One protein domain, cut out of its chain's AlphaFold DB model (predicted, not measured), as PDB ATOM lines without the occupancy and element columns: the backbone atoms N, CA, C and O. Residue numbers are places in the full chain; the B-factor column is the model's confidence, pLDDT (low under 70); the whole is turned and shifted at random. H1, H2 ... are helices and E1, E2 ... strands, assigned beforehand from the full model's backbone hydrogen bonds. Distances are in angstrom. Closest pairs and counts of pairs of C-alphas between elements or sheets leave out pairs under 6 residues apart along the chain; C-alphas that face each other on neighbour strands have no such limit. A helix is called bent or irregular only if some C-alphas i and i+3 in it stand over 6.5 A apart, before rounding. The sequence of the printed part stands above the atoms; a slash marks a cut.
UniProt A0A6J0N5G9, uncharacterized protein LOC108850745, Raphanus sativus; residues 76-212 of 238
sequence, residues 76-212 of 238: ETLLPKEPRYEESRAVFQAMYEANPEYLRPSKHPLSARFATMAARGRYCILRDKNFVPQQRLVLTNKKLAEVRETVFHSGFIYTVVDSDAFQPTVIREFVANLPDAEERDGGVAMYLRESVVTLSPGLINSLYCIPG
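Overview. This is residues 76 to 212 of the 238 residues of the protein "uncharacterized protein LOC108850745" of Raphanus sativus (UniProt A0A6J0N5G9). The model is a loose, open frame of helices and long links, with a small three-stranded sheet, H6 packed on it and H3 packed on H6 toward one end, and H4 and H5 at the other end. H1 makes much of one long side and touches H7 near its first half, while residues 127 to 141 and the link from H5 to H6 run along the frame between its ends, leaving the middle open. The printed part has 137 residues, mostly helix by class, with seven named helices and three named strands in the order H1 H2 H3 H4 H5 H6 E1 E2 E3 H7. The sheet runs E1 E2 E3, antiparallel. The whole is loose, with a radius of gyration of the C-alphas of 17.7 A, and only just flat, spanning 53 by 39 by 22 A.

Along the chain. H1, residues 81 to 98, begins at C-alpha 81 (-13.739, -44.966, -12.240) and is 26.2 A long. H2 is residues 100 to 103, and H3, residues 117 to 126, is 14.4 A long. H4, residues 142 to 153, is 17.4 A long and irregular, with C-alphas 143 and 146 7.9 A apart. H5 is residues 157 to 161. H6, residues 168 to 180, is 19.6 A long and irregular, with C-alphas 176 and 179 7.1 A apart. E1 is residues 182 to 184, E2 residues 187 to 192, 15.5 A long, and E3 residues 195 to 199, 13.0 A long. H7, residues 201 to 207, ends at C-alpha 207 (-13.169, -41.229, -20.774).

Arrangement. E1, E2 and E3 form a meander, each strand the antiparallel neighbour of the one before, and E1 and E2, like E2 and E3, are a hairpin. N 182 and O 189 are within hydrogen-bond range at 2.9 A, and so are N 190 and O 197 at 2.9 A. H6 is on the sheet at a height of 7.8 A, over E2 and slantwise to the strands at 44 degrees on the local plane, which is fitted to just 6 C-alphas; the closest C-alphas of H6 and E2 are those of Leu 178 and Met 190, 6.4 A apart. H3 touches H6, opposite ways at a steep tilt of 42 degrees, closest at the C-alphas of Ala 119 and Ala 176, 4.9 A. H2 only grazes the sheet with residues 101 to 103. H1, with residues 84 to 88 alone, only just touches H7, with 3 pairs of C-alphas within 8 A; the closest are those of Tyr 85 and Leu 207, 6.7 A. H4 and H5 are close but not clearly touching, and H4 and H6 are apart. Every O i to N i+4 pair is within hydrogen-bond range in H1, H3, H5 and H7, against 6 of 8 in H4 and 7 of 9 in H6; H2 is too short for such a pair.

Size, cuts and confidence. The farthest C-alphas, those of His 108 and Lys 142, are 53.7 A apart. The printed part has no cut. The links H2 to H3 and H3 to H4 are long. Residues 93 to 100, of which 93 to 98 belong to H1, and residues 141 to 146, of which 142 to 146 belong to H4, stand free. The mean pLDDT of the printed part is 90.1, and residue 212 is under 70.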
ATOM      1  N   GLU A  76     -11.637 -57.561 -11.530       77.00
ATOM      2  CA  GLU A  76     -10.264 -57.312 -11.068       77.00
ATOM      3  C   GLU A  76      -9.372 -56.710 -12.165       77.00
ATOM      4  O   GLU A  76      -8.338 -56.117 -11.865       77.00
ATOM      5  N   THR A  77      -9.786 -56.808 -13.432       84.62
ATOM      6  CA  THR A  77      -9.069 -56.219 -14.577       84.62
ATOM      7  C   THR A  77      -9.472 -54.771 -14.861       84.62
ATOM      8  O   THR A  77      -8.741 -54.047 -15.539       84.62
ATOM      9  N   LEU A  78     -10.635 -54.329 -14.366       88.06
ATOM     10  CA  LEU A  78     -11.170 -53.006 -14.682       88.06
ATOM     11  C   LEU A  78     -10.481 -51.902 -13.882       88.06
ATOM     12  O   LEU A  78     -10.357 -51.955 -12.658       88.06
ATOM     13  N   LEU A  79     -10.132 -50.824 -14.579       88.06
ATOM     14  CA  LEU A  79      -9.617 -49.614 -13.962       88.06
ATOM     15  C   LEU A  79     -10.720 -48.911 -13.154       88.06
ATOM     16  O   LEU A  79     -11.811 -48.651 -13.688       88.06
ATOM     17  N   PRO A  80     -10.446 -48.521 -11.894       89.00
ATOM     18  CA  PRO A  80     -11.395 -47.769 -11.086       89.00
ATOM     19  C   PRO A  80     -11.849 -46.481 -11.778       89.00
ATOM     20  O   PRO A  80     -11.079 -45.818 -12.473       89.00
ATOM     21  N   LYS A  81     -13.114 -46.113 -11.572       89.62
ATOM     22  CA  LYS A  81     -13.739 -44.966 -12.240       89.62
ATOM     23  C   LYS A  81     -13.122 -43.621 -11.863       89.62
ATOM     24  O   LYS A  81     -12.753 -42.853 -12.744       89.62
ATOM     25  N   GLU A  82     -13.013 -43.332 -10.568       90.88
ATOM     26  CA  GLU A  82     -12.589 -42.007 -10.096       90.88
ATOM     27  C   GLU A  82     -11.198 -41.588 -10.599       90.88
ATOM     28  O   GLU A  82     -11.107 -40.494 -11.155       90.88
ATOM     29  N   PRO A  83     -10.146 -42.432 -10.536       91.44
ATOM     30  CA  PRO A  83      -8.835 -42.080 -11.081       91.44
ATOM     31  C   PRO A  83      -8.869 -41.720 -12.572       91.44
ATOM     32  O   PRO A  83      -8.288 -40.713 -12.965       91.44
ATOM     33  N   ARG A  84      -9.615 -42.480 -13.392       89.56
ATOM     34  CA  ARG A  84      -9.771 -42.197 -14.833       89.56
ATOM     35  C   ARG A  84     -10.404 -40.825 -15.078       89.56
ATOM     36  O   ARG A  84      -9.963 -40.055 -15.928       89.56
ATOM     37  N   TYR A  85     -11.452 -40.509 -14.322       90.06
ATOM     38  CA  TYR A  85     -12.174 -39.244 -14.455       90.06
ATOM     39  C   TYR A  85     -11.381 -38.067 -13.873       90.06
ATOM     40  O   TYR A  85     -11.523 -36.938 -14.339       90.06
ATOM     41  N   GLU A  86     -10.570 -38.293 -12.842       91.88
ATOM     42  CA  GLU A  86      -9.671 -37.287 -12.275       91.88
ATOM     43  C   GLU A  86      -8.543 -36.928 -13.243       91.88
ATOM     44  O   GLU A  86      -8.324 -35.743 -13.487       91.88
ATOM     45  N   GLU A  87      -7.914 -37.919 -13.876       90.19
ATOM     46  CA  GLU A  87      -6.910 -37.692 -14.918       90.19
ATOM     47  C   GLU A  87      -7.492 -36.881 -16.084       90.19
ATOM     48  O   GLU A  87      -6.930 -35.858 -16.476       90.19
ATOM     49  N   SER A  88      -8.680 -37.258 -16.572       87.62
ATOM     50  CA  SER A  88      -9.364 -36.498 -17.620       87.62
ATOM     51  C   SER A  88      -9.643 -35.052 -17.190       87.62
ATOM     52  O   SER A  88      -9.308 -34.115 -17.918       87.62
ATOM     53  N   ARG A  89     -10.185 -34.837 -15.981       90.25
ATOM     54  CA  ARG A  89     -10.425 -33.491 -15.432       90.25
ATOM     55  C   ARG A  89      -9.141 -32.668 -15.336       90.25
ATOM     56  O   ARG A  89      -9.176 -31.488 -15.676       90.25
ATOM     57  N   ALA A  90      -8.032 -33.273 -14.915       92.25
ATOM     58  CA  ALA A  90      -6.740 -32.603 -14.817       92.25
ATOM     59  C   ALA A  90      -6.227 -32.154 -16.193       92.25
ATOM     60  O   ALA A  90      -5.789 -31.013 -16.340       92.25
ATOM     61  N   VAL A  91      -6.356 -33.004 -17.219       88.25
ATOM     62  CA  VAL A  91      -6.006 -32.653 -18.606       88.25
ATOM     63  C   VAL A  91      -6.844 -31.472 -19.102       88.25
ATOM     64  O   VAL A  91      -6.293 -30.520 -19.659       88.25
ATOM     65  N   PHE A  92      -8.160 -31.480 -18.855       85.62
ATOM     66  CA  PHE A  92      -9.019 -30.341 -19.197       85.62
ATOM     67  C   PHE A  92      -8.610 -29.068 -18.485       85.62
ATOM     68  O   PHE A  92      -8.531 -28.009 -19.104       85.62
ATOM     69  N   GLN A  93      -8.372 -29.168 -17.183       90.06
ATOM     70  CA  GLN A  93      -8.035 -28.017 -16.376       90.06
ATOM     71  C   GLN A  93      -6.718 -27.392 -16.848       90.06
ATOM     72  O   GLN A  93      -6.691 -26.193 -17.115       90.06
ATOM     73  N   ALA A  94      -5.679 -28.199 -17.078       92.69
ATOM     74  CA  ALA A  94      -4.408 -27.727 -17.618       92.69
ATOM     75  C   ALA A  94      -4.566 -27.072 -19.002       92.69
ATOM     76  O   ALA A  94      -3.975 -26.026 -19.272       92.69
ATOM     77  N   MET A  95      -5.398 -27.650 -19.875       88.19
ATOM     78  CA  MET A  95      -5.654 -27.111 -21.212       88.19
ATOM     79  C   MET A  95      -6.330 -25.733 -21.165       88.19
ATOM     80  O   MET A  95      -5.907 -24.828 -21.887       88.19
ATOM     81  N   TYR A  96      -7.323 -25.541 -20.293       89.44
ATOM     82  CA  TYR A  96      -8.021 -24.260 -20.149       89.44
ATOM     83  C   TYR A  96      -7.247 -23.223 -19.327       89.44
ATOM     84  O   TYR A  96      -7.420 -22.026 -19.548       89.44
ATOM     85  N   GLU A  97      -6.383 -23.649 -18.406       92.75
ATOM     86  CA  GLU A  97      -5.444 -22.753 -17.721       92.75
ATOM     87  C   GLU A  97      -4.416 -22.180 -18.706       92.75
ATOM     88  O   GLU A  97      -4.108 -20.989 -18.651       92.75
ATOM     89  N   ALA A  98      -3.938 -23.001 -19.648       94.94
ATOM     90  CA  ALA A  98      -3.043 -22.563 -20.714       94.94
ATOM     91  C   ALA A  98      -3.750 -21.728 -21.798       94.94
ATOM     92  O   ALA A  98      -3.122 -20.837 -22.369       94.94
ATOM     93  N   ASN A  99      -5.041 -21.984 -22.059       91.56
ATOM     94  CA  ASN A  99      -5.829 -21.339 -23.121       91.56
ATOM     95  C   ASN A  99      -7.190 -20.823 -22.593       91.56
ATOM     96  O   ASN A  99      -8.248 -21.374 -22.930       91.56
ATOM     97  N   PRO A 100      -7.222 -19.773 -21.745       91.56
ATOM     98  CA  PRO A 100      -8.461 -19.298 -21.115       91.56
ATOM     99  C   PRO A 100      -9.525 -18.805 -22.103       91.56
ATOM    100  O   PRO A 100     -10.714 -18.747 -21.783       91.56
ATOM    101  N   GLU A 101      -9.121 -18.412 -23.308       91.19
ATOM    102  CA  GLU A 101     -10.005 -18.005 -24.394       91.19
ATOM    103  C   GLU A 101     -10.904 -19.137 -24.896       91.19
ATOM    104  O   GLU A 101     -11.991 -18.853 -25.395       91.19
ATOM    105  N   TYR A 102     -10.525 -20.405 -24.704       88.69
ATOM    106  CA  TYR A 102     -11.351 -21.539 -25.123       88.69
ATOM    107  C   TYR A 102     -12.645 -21.667 -24.321       88.69
ATOM    108  O   TYR A 102     -13.647 -22.126 -24.868       88.69
ATOM    109  N   LEU A 103     -12.657 -21.197 -23.072       91.25
ATOM    110  CA  LEU A 103     -13.861 -21.151 -22.239       91.25
ATOM    111  C   LEU A 103     -14.782 -19.979 -22.594       91.25
ATOM    112  O   LEU A 103     -15.923 -19.927 -22.129       91.25
ATOM    113  N   ARG A 104     -14.311 -19.012 -23.391       91.44
ATOM    114  CA  ARG A 104     -15.081 -17.806 -23.693       91.44
ATOM    115  C   ARG A 104     -15.985 -18.026 -24.905       91.44
ATOM    116  O   ARG A 104     -15.530 -18.532 -25.932       91.44
ATOM    117  N   PRO A 105     -17.260 -17.610 -24.827       90.19
ATOM    118  CA  PRO A 105     -18.141 -17.647 -25.980       90.19
ATOM    119  C   PRO A 105     -17.690 -16.625 -27.033       90.19
ATOM    120  O   PRO A 105     -17.288 -15.508 -26.707       90.19
ATOM    121  N   SER A 106     -17.786 -17.013 -28.307       87.19
ATOM    122  CA  SER A 106     -17.445 -16.174 -29.467       87.19
ATOM    123  C   SER A 106     -18.354 -14.942 -29.585       87.19
ATOM    124  O   SER A 106     -17.944 -13.885 -30.065       87.19
ATOM    125  N   LYS A 107     -19.602 -15.077 -29.127       87.69
ATOM    126  CA  LYS A 107     -20.648 -14.054 -29.132       87.69
ATOM    127  C   LYS A 107     -21.161 -13.836 -27.717       87.69
ATOM    128  O   LYS A 107     -21.137 -14.745 -26.892       87.69
ATOM    129  N   HIS A 108     -21.685 -12.642 -27.450       91.50
ATOM    130  CA  HIS A 108     -22.316 -12.369 -26.164       91.50
ATOM    131  C   HIS A 108     -23.545 -13.280 -25.981       91.50
ATOM    132  O   HIS A 108     -24.465 -13.219 -26.803       91.50
ATOM    133  N   PRO A 109     -23.595 -14.110 -24.927       92.94
ATOM    134  CA  PRO A 109     -24.715 -15.013 -24.709       92.94
ATOM    135  C   PRO A 109     -25.971 -14.237 -24.300       92.94
ATOM    136  O   PRO A 109     -25.895 -13.184 -23.666       92.94
ATOM    137  N   LEU A 110     -27.150 -14.772 -24.622       93.25
ATOM    138  CA  LEU A 110     -28.428 -14.191 -24.200       93.25
ATOM    139  C   LEU A 110     -28.564 -14.137 -22.668       93.25
ATOM    140  O   LEU A 110     -29.174 -13.222 -22.121       93.25
ATOM    141  N   SER A 111     -28.067 -15.161 -21.974       93.50
ATOM    142  CA  SER A 111     -28.138 -15.282 -20.515       93.50
ATOM    143  C   SER A 111     -27.065 -16.236 -19.993       93.50
ATOM    144  O   SER A 111     -26.409 -16.922 -20.773       93.50
ATOM    145  N   ALA A 112     -26.967 -16.388 -18.671       91.81
ATOM    146  CA  ALA A 112     -26.091 -17.378 -18.045       91.81
ATOM    147  C   ALA A 112     -26.289 -18.813 -18.583       91.81
ATOM    148  O   ALA A 112     -25.351 -19.597 -18.627       91.81
ATOM    149  N   ARG A 113     -27.505 -19.174 -19.020       92.38
ATOM    150  CA  ARG A 113     -27.855 -20.555 -19.414       92.38
ATOM    151  C   ARG A 113     -27.933 -20.793 -20.917       92.38
ATOM    152  O   ARG A 113     -27.805 -21.930 -21.357       92.38
ATOM    153  N   PHE A 114     -28.202 -19.748 -21.691       94.94
ATOM    154  CA  PHE A 114     -28.518 -19.876 -23.113       94.94
ATOM    155  C   PHE A 114     -27.700 -18.900 -23.938       94.94
ATOM    156  O   PHE A 114     -27.696 -17.704 -23.638       94.94
ATOM    157  N   ALA A 115     -27.077 -19.411 -25.000       91.94
ATOM    158  CA  ALA A 115     -26.379 -18.586 -25.978       91.94
ATOM    159  C   ALA A 115     -27.365 -17.747 -26.799       91.94
ATOM    160  O   ALA A 115     -27.132 -16.562 -27.023       91.94
ATOM    161  N   THR A 116     -28.500 -18.333 -27.193       94.88
ATOM    162  CA  THR A 116     -29.466 -17.712 -28.107       94.88
ATOM    163  C   THR A 116     -30.903 -17.776 -27.580       94.88
ATOM    164  O   THR A 116     -31.235 -18.527 -26.656       94.88
ATOM    165  N   MET A 117     -31.802 -17.005 -28.205       96.19
ATOM    166  CA  MET A 117     -33.245 -17.131 -27.955       96.19
ATOM    167  C   MET A 117     -33.799 -18.478 -28.424       96.19
ATOM    168  O   MET A 117     -34.698 -19.018 -27.778       96.19
ATOM    169  N   ALA A 118     -33.244 -19.048 -29.496       96.44
ATOM    170  CA  ALA A 118     -33.658 -20.347 -30.014       96.44
ATOM    171  C   ALA A 118     -33.361 -21.471 -29.007       96.44
ATOM    172  O   ALA A 118     -34.245 -22.282 -28.722       96.44
ATOM    173  N   ALA A 119     -32.176 -21.462 -28.383       95.81
ATOM    174  CA  ALA A 119     -31.837 -22.382 -27.298       95.81
ATOM    175  C   ALA A 119     -32.822 -22.268 -26.131       95.81
ATOM    176  O   ALA A 119     -33.367 -23.270 -25.669       95.81
ATOM    177  N   ARG A 120     -33.145 -21.042 -25.702       96.88
ATOM    178  CA  ARG A 120     -34.153 -20.826 -24.652       96.88
ATOM    179  C   ARG A 120     -35.520 -21.407 -25.039       96.88
ATOM    180  O   ARG A 120     -36.172 -22.031 -24.202       96.88
ATOM    181  N   GLY A 121     -35.942 -21.232 -26.291       97.12
ATOM    182  CA  GLY A 121     -37.179 -21.814 -26.819       97.12
ATOM    183  C   GLY A 121     -37.186 -23.345 -26.742       97.12
ATOM    184  O   GLY A 121     -38.122 -23.929 -26.196       97.12
ATOM    185  N   ARG A 122     -36.106 -23.997 -27.194       96.69
ATOM    186  CA  ARG A 122     -35.942 -25.461 -27.112       96.69
ATOM    187  C   ARG A 122     -35.966 -25.962 -25.670       96.69
ATOM    188  O   ARG A 122     -36.648 -26.940 -25.376       96.69
ATOM    189  N   TYR A 123     -35.307 -25.260 -24.750       96.50
ATOM    190  CA  TYR A 123     -35.354 -25.601 -23.328       96.50
ATOM    191  C   TYR A 123     -36.784 -25.594 -22.779       96.50
ATOM    192  O   TYR A 123     -37.169 -26.519 -22.066       96.50
ATOM    193  N   CYS A 124     -37.593 -24.588 -23.126       95.94
ATOM    194  CA  CYS A 124     -38.989 -24.522 -22.688       95.94
ATOM    195  C   CYS A 124     -39.816 -25.724 -23.164       95.94
ATOM    196  O   CYS A 124     -40.685 -26.175 -22.426       95.94
ATOM    197  N   ILE A 125     -39.522 -26.271 -24.346       94.81
ATOM    198  CA  ILE A 125     -40.166 -27.488 -24.867       94.81
ATOM    199  C   ILE A 125     -39.685 -28.734 -24.103       94.81
ATOM    200  O   ILE A 125     -40.460 -29.655 -23.838       94.81
ATOM    201  N   LEU A 126     -38.401 -28.769 -23.733       94.00
ATOM    202  CA  LEU A 126     -37.772 -29.906 -23.057       94.00
ATOM    203  C   LEU A 126     -38.037 -29.957 -21.550       94.00
ATOM    204  O   LEU A 126     -37.905 -31.032 -20.966       94.00
ATOM    205  N   ARG A 127     -38.367 -28.833 -20.901       91.94
ATOM    206  CA  ARG A 127     -38.466 -28.716 -19.430       91.94
ATOM    207  C   ARG A 127     -39.421 -29.734 -18.800       91.94
ATOM    208  O   ARG A 127     -39.117 -30.255 -17.732       91.94
ATOM    209  N   ASP A 128     -40.501 -30.054 -19.510       90.12
ATOM    210  CA  ASP A 128     -41.589 -30.914 -19.037       90.12
ATOM    211  C   ASP A 128     -41.418 -32.381 -19.487       90.12
ATOM    212  O   ASP A 128     -42.278 -33.224 -19.243       90.12
ATOM    213  N   LYS A 129     -40.312 -32.716 -20.169       91.50
ATOM    214  CA  LYS A 129     -40.030 -34.084 -20.626       91.50
ATOM    215  C   LYS A 129     -39.361 -34.912 -19.527       91.50
ATOM    216  O   LYS A 129     -38.503 -34.419 -18.797       91.50
ATOM    217  N   ASN A 130     -39.687 -36.194 -19.439       90.81
ATOM    218  CA  ASN A 130     -38.991 -37.105 -18.530       90.81
ATOM    219  C   ASN A 130     -37.697 -37.618 -19.162       90.81
ATOM    220  O   ASN A 130     -37.616 -37.773 -20.381       90.81
ATOM    221  N   PHE A 131     -36.695 -37.881 -18.326       88.88
ATOM    222  CA  PHE A 131     -35.496 -38.601 -18.738       88.88
ATOM    223  C   PHE A 131     -35.683 -40.092 -18.494       88.88
ATOM    224  O   PHE A 131     -36.245 -40.489 -17.473       88.88
ATOM    225  N   VAL A 132     -35.171 -40.903 -19.414       88.56
ATOM    226  CA  VAL A 132     -34.955 -42.327 -19.167       88.56
ATOM    227  C   VAL A 132     -33.561 -42.448 -18.551       88.56
ATOM    228  O   VAL A 132     -32.594 -42.068 -19.214       88.56
ATOM    229  N   PRO A 133     -33.430 -42.882 -17.286       82.56
ATOM    230  CA  PRO A 133     -32.120 -43.040 -16.674       82.56
ATOM    231  C   PRO A 133     -31.337 -44.143 -17.394       82.56
ATOM    232  O   PRO A 133     -31.908 -45.161 -17.793       82.56
ATOM    233  N   GLN A 134     -30.030 -43.934 -17.541       84.12
ATOM    234  CA  GLN A 134     -29.129 -44.946 -18.078       84.12
ATOM    235  C   GLN A 134     -29.174 -46.195 -17.191       84.12
ATOM    236  O   GLN A 134     -29.113 -46.107 -15.962       84.12
ATOM    237  N   GLN A 135     -29.306 -47.359 -17.819       85.38
ATOM    238  CA  GLN A 135     -29.185 -48.634 -17.124       85.38
ATOM    239  C   GLN A 135     -27.710 -49.003 -16.990       85.38
ATOM    240  O   GLN A 135     -26.918 -48.756 -17.898       85.38
ATOM    241  N   ARG A 136     -27.359 -49.612 -15.857       90.62
ATOM    242  CA  ARG A 136     -25.999 -50.049 -15.548       90.62
ATOM    243  C   ARG A 136     -25.917 -51.571 -15.544       90.62
ATOM    244  O   ARG A 136     -26.756 -52.236 -14.935       90.62
ATOM    245  N   LEU A 137     -24.865 -52.109 -16.148       91.31
ATOM    246  CA  LEU A 137     -24.508 -53.515 -16.042       91.31
ATOM    247  C   LEU A 137     -23.931 -53.803 -14.647       91.31
ATOM    248  O   LEU A 137     -22.891 -53.272 -14.258       91.31
ATOM    249  N   VAL A 138     -24.619 -54.653 -13.884       90.75
ATOM    250  CA  VAL A 138     -24.173 -55.083 -12.553       90.75
ATOM    251  C   VAL A 138     -23.209 -56.255 -12.702       90.75
ATOM    252  O   VAL A 138     -23.637 -57.365 -13.016       90.75
ATOM    253  N   LEU A 139     -21.922 -56.011 -12.448       89.44
ATOM    254  CA  LEU A 139     -20.861 -57.001 -12.662       89.44
ATOM    255  C   LEU A 139     -21.015 -58.253 -11.789       89.44
ATOM    256  O   LEU A 139     -20.788 -59.357 -12.273       89.44
ATOM    257  N   THR A 140     -21.530 -58.102 -10.567       88.94
ATOM    258  CA  THR A 140     -21.703 -59.208  -9.611       88.94
ATOM    259  C   THR A 140     -22.872 -60.143  -9.944       88.94
ATOM    260  O   THR A 140     -23.047 -61.190  -9.310       88.94
ATOM    261  N   ASN A 141     -23.707 -59.798 -10.931       90.25
ATOM    262  CA  ASN A 141     -24.869 -60.599 -11.290       90.25
ATOM    263  C   ASN A 141     -24.479 -61.773 -12.198       90.25
ATOM    264  O   ASN A 141     -24.321 -61.622 -13.407       90.25
ATOM    265  N   LYS A 142     -24.446 -62.981 -11.623       90.12
ATOM    266  CA  LYS A 142     -24.113 -64.228 -12.338       90.12
ATOM    267  C   LYS A 142     -24.999 -64.514 -13.556       90.12
ATOM    268  O   LYS A 142     -24.539 -65.158 -14.489       90.12
ATOM    269  N   LYS A 143     -26.249 -64.032 -13.581       92.38
ATOM    270  CA  LYS A 143     -27.154 -64.224 -14.733       92.38
ATOM    271  C   LYS A 143     -26.734 -63.423 -15.966       92.38
ATOM    272  O   LYS A 143     -27.240 -63.683 -17.047       92.38
ATOM    273  N   LEU A 144     -25.853 -62.438 -15.795       91.00
ATOM    274  CA  LEU A 144     -25.369 -61.562 -16.858       91.00
ATOM    275  C   LEU A 144     -23.930 -61.898 -17.268       91.00
ATOM    276  O   LEU A 144     -23.288 -61.073 -17.906       91.00
ATOM    277  N   ALA A 145     -23.417 -63.081 -16.909       89.69
ATOM    278  CA  ALA A 145     -22.035 -63.465 -17.186       89.69
ATOM    279  C   ALA A 145     -21.699 -63.415 -18.687       89.69
ATOM    280  O   ALA A 145     -20.746 -62.742 -19.059       89.69
ATOM    281  N   GLU A 146     -22.523 -64.029 -19.542       88.00
ATOM    282  CA  GLU A 146     -22.322 -64.027 -21.003       88.00
ATOM    283  C   GLU A 146     -22.411 -62.618 -21.607       88.00
ATOM    284  O   GLU A 146     -21.615 -62.239 -22.466       88.00
ATOM    285  N   VAL A 147     -23.361 -61.807 -21.124       89.81
ATOM    286  CA  VAL A 147     -23.518 -60.410 -21.553       89.81
ATOM    287  C   VAL A 147     -22.283 -59.601 -21.169       89.81
ATOM    288  O   VAL A 147     -21.767 -58.839 -21.977       89.81
ATOM    289  N   ARG A 148     -21.790 -59.779 -19.942       92.06
ATOM    290  CA  ARG A 148     -20.595 -59.105 -19.438       92.06
ATOM    291  C   ARG A 148     -19.362 -59.473 -20.258       92.06
ATOM    292  O   ARG A 148     -18.630 -58.562 -20.624       92.06
ATOM    293  N   GLU A 149     -19.182 -60.749 -20.594       90.25
ATOM    294  CA  GLU A 149     -18.073 -61.218 -21.436       90.25
ATOM    295  C   GLU A 149     -18.124 -60.596 -22.837       90.25
ATOM    296  O   GLU A 149     -17.159 -60.006 -23.316       90.25
ATOM    297  N   THR A 150     -19.303 -60.627 -23.461       88.88
ATOM    298  CA  THR A 150     -19.522 -60.054 -24.797       88.88
ATOM    299  C   THR A 150     -19.236 -58.548 -24.819       88.88
ATOM    300  O   THR A 150     -18.589 -58.024 -25.730       88.88
ATOM    301  N   VAL A 151     -19.706 -57.822 -23.801       90.12
ATOM    302  CA  VAL A 151     -19.495 -56.372 -23.698       90.12
ATOM    303  C   VAL A 151     -18.039 -56.033 -23.347       90.12
ATOM    304  O   VAL A 151     -17.518 -55.013 -23.797       90.12
ATOM    305  N   PHE A 152     -17.362 -56.891 -22.581       90.06
ATOM    306  CA  PHE A 152     -15.938 -56.765 -22.291       90.06
ATOM    307  C   PHE A 152     -15.089 -56.915 -23.553       90.06
ATOM    308  O   PHE A 152     -14.340 -56.000 -23.889       90.06
ATOM    309  N   HIS A 153     -15.274 -57.996 -24.312       86.88
ATOM    310  CA  HIS A 153     -14.511 -58.232 -25.541       86.88
ATOM    311  C   HIS A 153     -14.794 -57.230 -26.659       86.88
ATOM    312  O   HIS A 153     -13.927 -56.985 -27.492       86.88
ATOM    313  N   SER A 154     -15.979 -56.621 -26.677       85.25
ATOM    314  CA  SER A 154     -16.287 -55.538 -27.619       85.25
ATOM    315  C   SER A 154     -15.708 -54.177 -27.208       85.25
ATOM    316  O   SER A 154     -15.863 -53.210 -27.945       85.25
ATOM    317  N   GLY A 155     -15.042 -54.076 -26.051       86.81
ATOM    318  CA  GLY A 155     -14.401 -52.843 -25.587       86.81
ATOM    319  C   GLY A 155     -15.363 -51.799 -25.008       86.81
ATOM    320  O   GLY A 155     -14.960 -50.668 -24.757       86.81
ATOM    321  N   PHE A 156     -16.629 -52.156 -24.761       89.31
ATOM    322  CA  PHE A 156     -17.659 -51.223 -24.283       89.31
ATOM    323  C   PHE A 156     -17.942 -51.320 -22.782       89.31
ATOM    324  O   PHE A 156     -18.833 -50.632 -22.280       89.31
ATOM    325  N   ILE A 157     -17.199 -52.140 -22.034       91.56
ATOM    326  CA  ILE A 157     -17.490 -52.415 -20.619       91.56
ATOM    327  C   ILE A 157     -17.623 -51.148 -19.771       91.56
ATOM    328  O   ILE A 157     -18.609 -51.006 -19.049       91.56
ATOM    329  N   TYR A 158     -16.723 -50.177 -19.929       91.12
ATOM    330  CA  TYR A 158     -16.763 -48.929 -19.166       91.12
ATOM    331  C   TYR A 158     -18.010 -48.085 -19.462       91.12
ATOM    332  O   TYR A 158     -18.546 -47.458 -18.554       91.12
ATOM    333  N   THR A 159     -18.546 -48.135 -20.686       89.25
ATOM    334  CA  THR A 159     -19.763 -47.388 -21.066       89.25
ATOM    335  C   THR A 159     -21.028 -47.897 -20.375       89.25
ATOM    336  O   THR A 159     -21.981 -47.141 -20.194       89.25
ATOM    337  N   VAL A 160     -21.054 -49.177 -19.982       90.75
ATOM    338  CA  VAL A 160     -22.233 -49.807 -19.369       90.75
ATOM    339  C   VAL A 160     -22.092 -50.008 -17.864       90.75
ATOM    340  O   VAL A 160     -23.098 -50.196 -17.182       90.75
ATOM    341  N   VAL A 161     -20.872 -49.987 -17.322       91.44
ATOM    342  CA  VAL A 161     -20.636 -50.106 -15.872       91.44
ATOM    343  C   VAL A 161     -20.555 -48.751 -15.186       91.44
ATOM    344  O   VAL A 161     -20.935 -48.658 -14.018       91.44
ATOM    345  N   ASP A 162     -20.097 -47.709 -15.880       89.69
ATOM    346  CA  ASP A 162     -20.036 -46.367 -15.321       89.69
ATOM    347  C   ASP A 162     -21.402 -45.690 -15.483       89.69
ATOM    348  O   ASP A 162     -21.933 -45.550 -16.579       89.69
ATOM    349  N   SER A 163     -21.990 -45.261 -14.367       86.88
ATOM    350  CA  SER A 163     -23.214 -44.455 -14.363       86.88
ATOM    351  C   SER A 163     -23.102 -43.395 -13.282       86.88
ATOM    352  O   SER A 163     -22.776 -43.718 -12.141       86.88
ATOM    353  N   ASP A 164     -23.403 -42.147 -13.636       85.50
ATOM    354  CA  ASP A 164     -23.479 -41.027 -12.697       85.50
ATOM    355  C   ASP A 164     -24.900 -40.504 -12.572       85.50
ATOM    356  O   ASP A 164     -25.700 -40.545 -13.510       85.50
ATOM    357  N   ALA A 165     -25.204 -39.958 -11.397       88.38
ATOM    358  CA  ALA A 165     -26.361 -39.098 -11.256       88.38
ATOM    359  C   ALA A 165     -26.135 -37.813 -12.062       88.38
ATOM    360  O   ALA A 165     -25.055 -37.225 -12.038       88.38
ATOM    361  N   PHE A 166     -27.176 -37.339 -12.738       89.88
ATOM    362  CA  PHE A 166     -27.135 -36.093 -13.495       89.88
ATOM    363  C   PHE A 166     -28.171 -35.106 -12.964       89.88
ATOM    364  O   PHE A 166     -29.187 -35.487 -12.384       89.88
ATOM    365  N   GLN A 167     -27.933 -33.817 -13.201       91.50
ATOM    366  CA  GLN A 167     -28.930 -32.777 -12.958       91.50
ATOM    367  C   GLN A 167     -29.796 -32.614 -14.214       91.50
ATOM    368  O   GLN A 167     -29.288 -32.129 -15.229       91.50
ATOM    369  N   PRO A 168     -31.102 -32.955 -14.183       92.75
ATOM    370  CA  PRO A 168     -31.962 -32.883 -15.365       92.75
ATOM    371  C   PRO A 168     -31.976 -31.501 -16.019       92.75
ATOM    372  O   PRO A 168     -32.020 -31.386 -17.236       92.75
ATOM    373  N   THR A 169     -31.908 -30.438 -15.217       93.38
ATOM    374  CA  THR A 169     -31.859 -29.054 -15.705       93.38
ATOM    375  C   THR A 169     -30.629 -28.790 -16.567       93.38
ATOM    376  O   THR A 169     -30.774 -28.226 -17.645       93.38
ATOM    377  N   VAL A 170     -29.452 -29.269 -16.152       92.81
ATOM    378  CA  VAL A 170     -28.198 -29.134 -16.911       92.81
ATOM    379  C   VAL A 170     -28.271 -29.900 -18.219       92.81
ATOM    380  O   VAL A 170     -27.920 -29.356 -19.258       92.81
ATOM    381  N   ILE A 171     -28.775 -31.136 -18.197       93.12
ATOM    382  CA  ILE A 171     -28.895 -31.936 -19.422       93.12
ATOM    383  C   ILE A 171     -29.876 -31.285 -20.404       93.12
ATOM    384  O   ILE A 171     -29.634 -31.267 -21.605       93.12
ATOM    385  N   ARG A 172     -30.961 -30.675 -19.921       94.81
ATOM    386  CA  ARG A 172     -31.863 -29.907 -20.792       94.81
ATOM    387  C   ARG A 172     -31.210 -28.643 -21.339       94.81
ATOM    388  O   ARG A 172     -31.427 -28.336 -22.503       94.81
ATOM    389  N   GLU A 173     -30.456 -27.906 -20.520       94.88
ATOM    390  CA  GLU A 173     -29.669 -26.744 -20.965       94.88
ATOM    391  C   GLU A 173     -28.689 -27.163 -22.066       94.88
ATOM    392  O   GLU A 173     -28.646 -26.536 -23.121       94.88
ATOM    393  N   PHE A 174     -27.984 -28.272 -21.862       93.56
ATOM    394  CA  PHE A 174     -27.088 -28.885 -22.834       93.56
ATOM    395  C   PHE A 174     -27.810 -29.226 -24.146       93.56
ATOM    396  O   PHE A 174     -27.487 -28.672 -25.191       93.56
ATOM    397  N   VAL A 175     -28.858 -30.057 -24.107       94.19
ATOM    398  CA  VAL A 175     -29.602 -30.457 -25.318       94.19
ATOM    399  C   VAL A 175     -30.195 -29.240 -26.033       94.19
ATOM    400  O   VAL A 175     -30.242 -29.189 -27.259       94.19
ATOM    401  N   ALA A 176     -30.630 -28.230 -25.279       95.62
ATOM    402  CA  ALA A 176     -31.173 -27.007 -25.841       95.62
ATOM    403  C   ALA A 176     -30.116 -26.138 -26.540       95.62
ATOM    404  O   ALA A 176     -30.450 -25.517 -27.547       95.62
ATOM    405  N   ASN A 177     -28.875 -26.077 -26.048       94.94
ATOM    406  CA  ASN A 177     -27.793 -25.314 -26.683       94.94
ATOM    407  C   ASN A 177     -27.091 -26.095 -27.811       94.94
ATOM    408  O   ASN A 177     -26.465 -25.468 -28.658       94.94
ATOM    409  N   LEU A 178     -27.241 -27.425 -27.879       93.25
ATOM    410  CA  LEU A 178     -26.523 -28.282 -28.832       93.25
ATOM    411  C   LEU A 178     -26.674 -27.869 -30.314       93.25
ATOM    412  O   LEU A 178     -25.662 -27.851 -31.005       93.25
ATOM    413  N   PRO A 179     -27.862 -27.478 -30.826       93.38
ATOM    414  CA  PRO A 179     -27.985 -27.029 -32.219       93.38
ATOM    415  C   PRO A 179     -27.270 -25.708 -32.535       93.38
ATOM    416  O   PRO A 179     -27.113 -25.381 -33.706       93.38
ATOM    417  N   ASP A 180     -26.878 -24.945 -31.512       92.00
ATOM    418  CA  ASP A 180     -26.129 -23.694 -31.665       92.00
ATOM    419  C   ASP A 180     -24.624 -23.901 -31.404       92.00
ATOM    420  O   ASP A 180     -23.880 -22.922 -31.328       92.00
ATOM    421  N   ALA A 181     -24.177 -25.148 -31.205       92.56
ATOM    422  CA  ALA A 181     -22.777 -25.464 -30.965       92.56
ATOM    423  C   ALA A 181     -21.927 -25.198 -32.217       92.56
ATOM    424  O   ALA A 181     -22.359 -25.417 -33.348       92.56
ATOM    425  N   GLU A 182     -20.703 -24.731 -31.998       92.19
ATOM    426  CA  GLU A 182     -19.730 -24.455 -33.051       92.19
ATOM    427  C   GLU A 182     -18.786 -25.651 -33.195       92.19
ATOM    428  O   GLU A 182     -18.413 -26.274 -32.203       92.19
ATOM    429  N   GLU A 183     -18.376 -25.987 -34.415       91.12
ATOM    430  CA  GLU A 183     -17.357 -27.018 -34.619       91.12
ATOM    431  C   GLU A 183     -16.005 -26.534 -34.073       91.12
ATOM    432  O   GLU A 183     -15.577 -25.406 -34.340       91.12
ATOM    433  N   ARG A 184     -15.339 -27.373 -33.275       88.06
ATOM    434  CA  ARG A 184     -14.042 -27.059 -32.666       88.06
ATOM    435  C   ARG A 184     -13.249 -28.335 -32.413       88.06
ATOM    436  O   ARG A 184     -13.751 -29.244 -31.763       88.06
ATOM    437  N   ASP A 185     -12.012 -28.376 -32.908       81.81
ATOM    438  CA  ASP A 185     -11.032 -29.443 -32.655       81.81
ATOM    439  C   ASP A 185     -11.564 -30.870 -32.901       81.81
ATOM    440  O   ASP A 185     -11.399 -31.770 -32.077       81.81
ATOM    441  N   GLY A 186     -12.258 -31.082 -34.028       81.88
ATOM    442  CA  GLY A 186     -12.859 -32.384 -34.363       81.88
ATOM    443  C   GLY A 186     -14.034 -32.779 -33.458       81.88
ATOM    444  O   GLY A 186     -14.436 -33.942 -33.413       81.88
ATOM    445  N   GLY A 187     -14.572 -31.817 -32.710       88.56
ATOM    446  CA  GLY A 187     -15.742 -31.942 -31.860       88.56
ATOM    447  C   GLY A 187     -16.657 -30.725 -31.971       88.56
ATOM    448  O   GLY A 187     -16.641 -29.979 -32.950       88.56
ATOM    449  N   VAL A 188     -17.471 -30.524 -30.941       91.31
ATOM    450  CA  VAL A 188     -18.425 -29.422 -30.830       91.31
ATOM    451  C   VAL A 188     -18.176 -28.631 -29.551       91.31
ATOM    452  O   VAL A 188     -18.074 -29.189 -28.461       91.31
ATOM    453  N   ALA A 189     -18.095 -27.314 -29.681       92.62
ATOM    454  CA  ALA A 189     -17.990 -26.355 -28.596       92.62
ATOM    455  C   ALA A 189     -19.359 -25.727 -28.332       92.62
ATOM    456  O   ALA A 189     -19.976 -25.129 -29.213       92.62
ATOM    457  N   MET A 190     -19.839 -25.851 -27.101       92.62
ATOM    458  CA  MET A 190     -21.176 -25.421 -26.716       92.62
ATOM    459  C   MET A 190     -21.147 -24.555 -25.469       92.62
ATOM    460  O   MET A 190     -20.436 -24.835 -24.509       92.62
ATOM    461  N   TYR A 191     -21.994 -23.533 -25.459       94.38
ATOM    462  CA  TYR A 191     -22.197 -22.691 -24.294       94.38
ATOM    463  C   TYR A 191     -23.061 -23.380 -23.230       94.38
ATOM    464  O   TYR A 191     -24.195 -23.791 -23.495       94.38
ATOM    465  N   LEU A 192     -22.546 -23.448 -22.007       93.00
ATOM    466  CA  LEU A 192     -23.225 -23.976 -20.838       93.00
ATOM    467  C   LEU A 192     -22.776 -23.203 -19.591       93.00
ATOM    468  O   LEU A 192     -21.596 -23.187 -19.260       93.00
ATOM    469  N   ARG A 193     -23.732 -22.594 -18.878       92.06
ATOM    470  CA  ARG A 193     -23.505 -21.914 -17.584       92.06
ATOM    471  C   ARG A 193     -22.312 -20.951 -17.604       92.06
ATOM    472  O   ARG A 193     -21.364 -21.122 -16.848       92.06
ATOM    473  N   GLU A 194     -22.393 -19.942 -18.467       92.19
ATOM    474  CA  GLU A 194     -21.387 -18.870 -18.601       92.19
ATOM    475  C   GLU A 194     -20.022 -19.308 -19.146       92.19
ATOM    476  O   GLU A 194     -19.104 -18.494 -19.218       92.19
ATOM    477  N   SER A 195     -19.899 -20.553 -19.607       92.44
ATOM    478  CA  SER A 195     -18.664 -21.094 -20.164       92.44
ATOM    479  C   SER A 195     -18.917 -21.854 -21.463       92.44
ATOM    480  O   SER A 195     -20.041 -22.266 -21.747       92.44
ATOM    481  N   VAL A 196     -17.875 -22.042 -22.265       93.19
ATOM    482  CA  VAL A 196     -17.879 -22.938 -23.423       93.19
ATOM    483  C   VAL A 196     -17.235 -24.261 -23.036       93.19
ATOM    484  O   VAL A 196     -16.124 -24.297 -22.516       93.19
ATOM    485  N   VAL A 197     -17.939 -25.355 -23.309       90.06
ATOM    486  CA  VAL A 197     -17.468 -26.723 -23.106       90.06
ATOM    487  C   VAL A 197     -17.312 -27.382 -24.468       90.06
ATOM    488  O   VAL A 197     -18.253 -27.394 -25.264       90.06
ATOM    489  N   THR A 198     -16.134 -27.943 -24.723       89.75
ATOM    490  CA  THR A 198     -15.849 -28.698 -25.946       89.75
ATOM    491  C   THR A 198     -16.044 -30.189 -25.697       89.75
ATOM    492  O   THR A 198     -15.506 -30.735 -24.735       89.75
ATOM    493  N   LEU A 199     -16.804 -30.847 -26.568       87.62
ATOM    494  CA  LEU A 199     -16.987 -32.293 -26.593       87.62
ATOM    495  C   LEU A 199     -16.495 -32.843 -27.921       87.62
ATOM    496  O   LEU A 199     -16.962 -32.414 -28.971       87.62
ATOM    497  N   SER A 200     -15.611 -33.830 -27.884       86.81
ATOM    498  CA  SER A 200     -15.153 -34.536 -29.078       86.81
ATOM    499  C   SER A 200     -15.343 -36.047 -28.918       86.81
ATOM    500  O   SER A 200     -15.338 -36.550 -27.790       86.81
ATOM    501  N   PRO A 201     -15.486 -36.799 -30.023       85.62
ATOM    502  CA  PRO A 201     -15.483 -38.258 -29.969       85.62
ATOM    503  C   PRO A 201     -14.221 -38.809 -29.295       85.62
ATOM    504  O   PRO A 201     -14.317 -39.689 -28.448       85.62
ATOM    505  N   GLY A 202     -13.049 -38.229 -29.589       84.19
ATOM    506  CA  GLY A 202     -11.783 -38.628 -28.965       84.19
ATOM    507  C   GLY A 202     -11.791 -38.476 -27.442       84.19
ATOM    508  O   GLY A 202     -11.338 -39.371 -26.732       84.19
ATOM    509  N   LEU A 203     -12.383 -37.392 -26.928       84.31
ATOM    510  CA  LEU A 203     -12.595 -37.218 -25.492       84.31
ATOM    511  C   LEU A 203     -13.497 -38.318 -24.919       84.31
ATOM    512  O   LEU A 203     -13.156 -38.943 -23.916       84.31
ATOM    513  N   ILE A 204     -14.659 -38.546 -25.531       85.31
ATOM    514  CA  ILE A 204     -15.622 -39.540 -25.040       85.31
ATOM    515  C   ILE A 204     -14.967 -40.926 -25.010       85.31
ATOM    516  O   ILE A 204     -15.071 -41.633 -24.008       85.31
ATOM    517  N   ASN A 205     -14.230 -41.273 -26.063       87.44
ATOM    518  CA  ASN A 205     -13.511 -42.537 -26.151       87.44
ATOM    519  C   ASN A 205     -12.442 -42.653 -25.062       87.44
ATOM    520  O   ASN A 205     -12.371 -43.681 -24.395       87.44
ATOM    521  N   SER A 206     -11.673 -41.591 -24.808       85.81
ATOM    522  CA  SER A 206     -10.688 -41.568 -23.721       85.81
ATOM    523  C   SER A 206     -11.329 -41.773 -22.343       85.81
ATOM    524  O   SER A 206     -10.811 -42.558 -21.552       85.81
ATOM    525  N   LEU A 207     -12.463 -41.119 -22.060       85.69
ATOM    526  CA  LEU A 207     -13.169 -41.229 -20.774       85.69
ATOM    527  C   LEU A 207     -13.669 -42.652 -20.494       85.69
ATOM    528  O   LEU A 207     -13.581 -43.138 -19.363       85.69
ATOM    529  N   TYR A 208     -14.185 -43.313 -21.527       88.44
ATOM    530  CA  TYR A 208     -14.740 -44.661 -21.431       88.44
ATOM    531  C   TYR A 208     -13.765 -45.751 -21.889       88.44
ATOM    532  O   TYR A 208     -14.190 -46.877 -22.124       88.44
ATOM    533  N   CYS A 209     -12.476 -45.427 -22.025       88.12
ATOM    534  CA  CYS A 209     -11.436 -46.343 -22.501       88.12
ATOM    535  C   CYS A 209     -11.869 -47.146 -23.743       88.12
ATOM    536  O   CYS A 209     -11.552 -48.329 -23.864       88.12
ATOM    537  N   ILE A 210     -12.632 -46.510 -24.636       85.19
ATOM    538  CA  ILE A 210     -13.098 -47.135 -25.869       85.19
ATOM    539  C   ILE A 210     -11.881 -47.198 -26.791       85.19
ATOM    540  O   ILE A 210     -11.285 -46.147 -27.059       85.19
ATOM    541  N   PRO A 211     -11.487 -48.393 -27.263       74.12
ATOM    542  CA  PRO A 211     -10.377 -48.515 -28.193       74.12
ATOM    543  C   PRO A 211     -10.666 -47.666 -29.434       74.12
ATOM    544  O   PRO A 211     -11.773 -47.686 -29.973       74.12
ATOM    545  N   GLY A 212      -9.681 -46.878 -29.867       66.06
ATOM    546  CA  GLY A 212      -9.790 -46.161 -31.132       66.06
ATOM    547  C   GLY A 212      -9.907 -47.173 -32.266       66.06
ATOM    548  O   GLY A 212      -9.110 -48.106 -32.331       66.06
TER     549      GLY A 212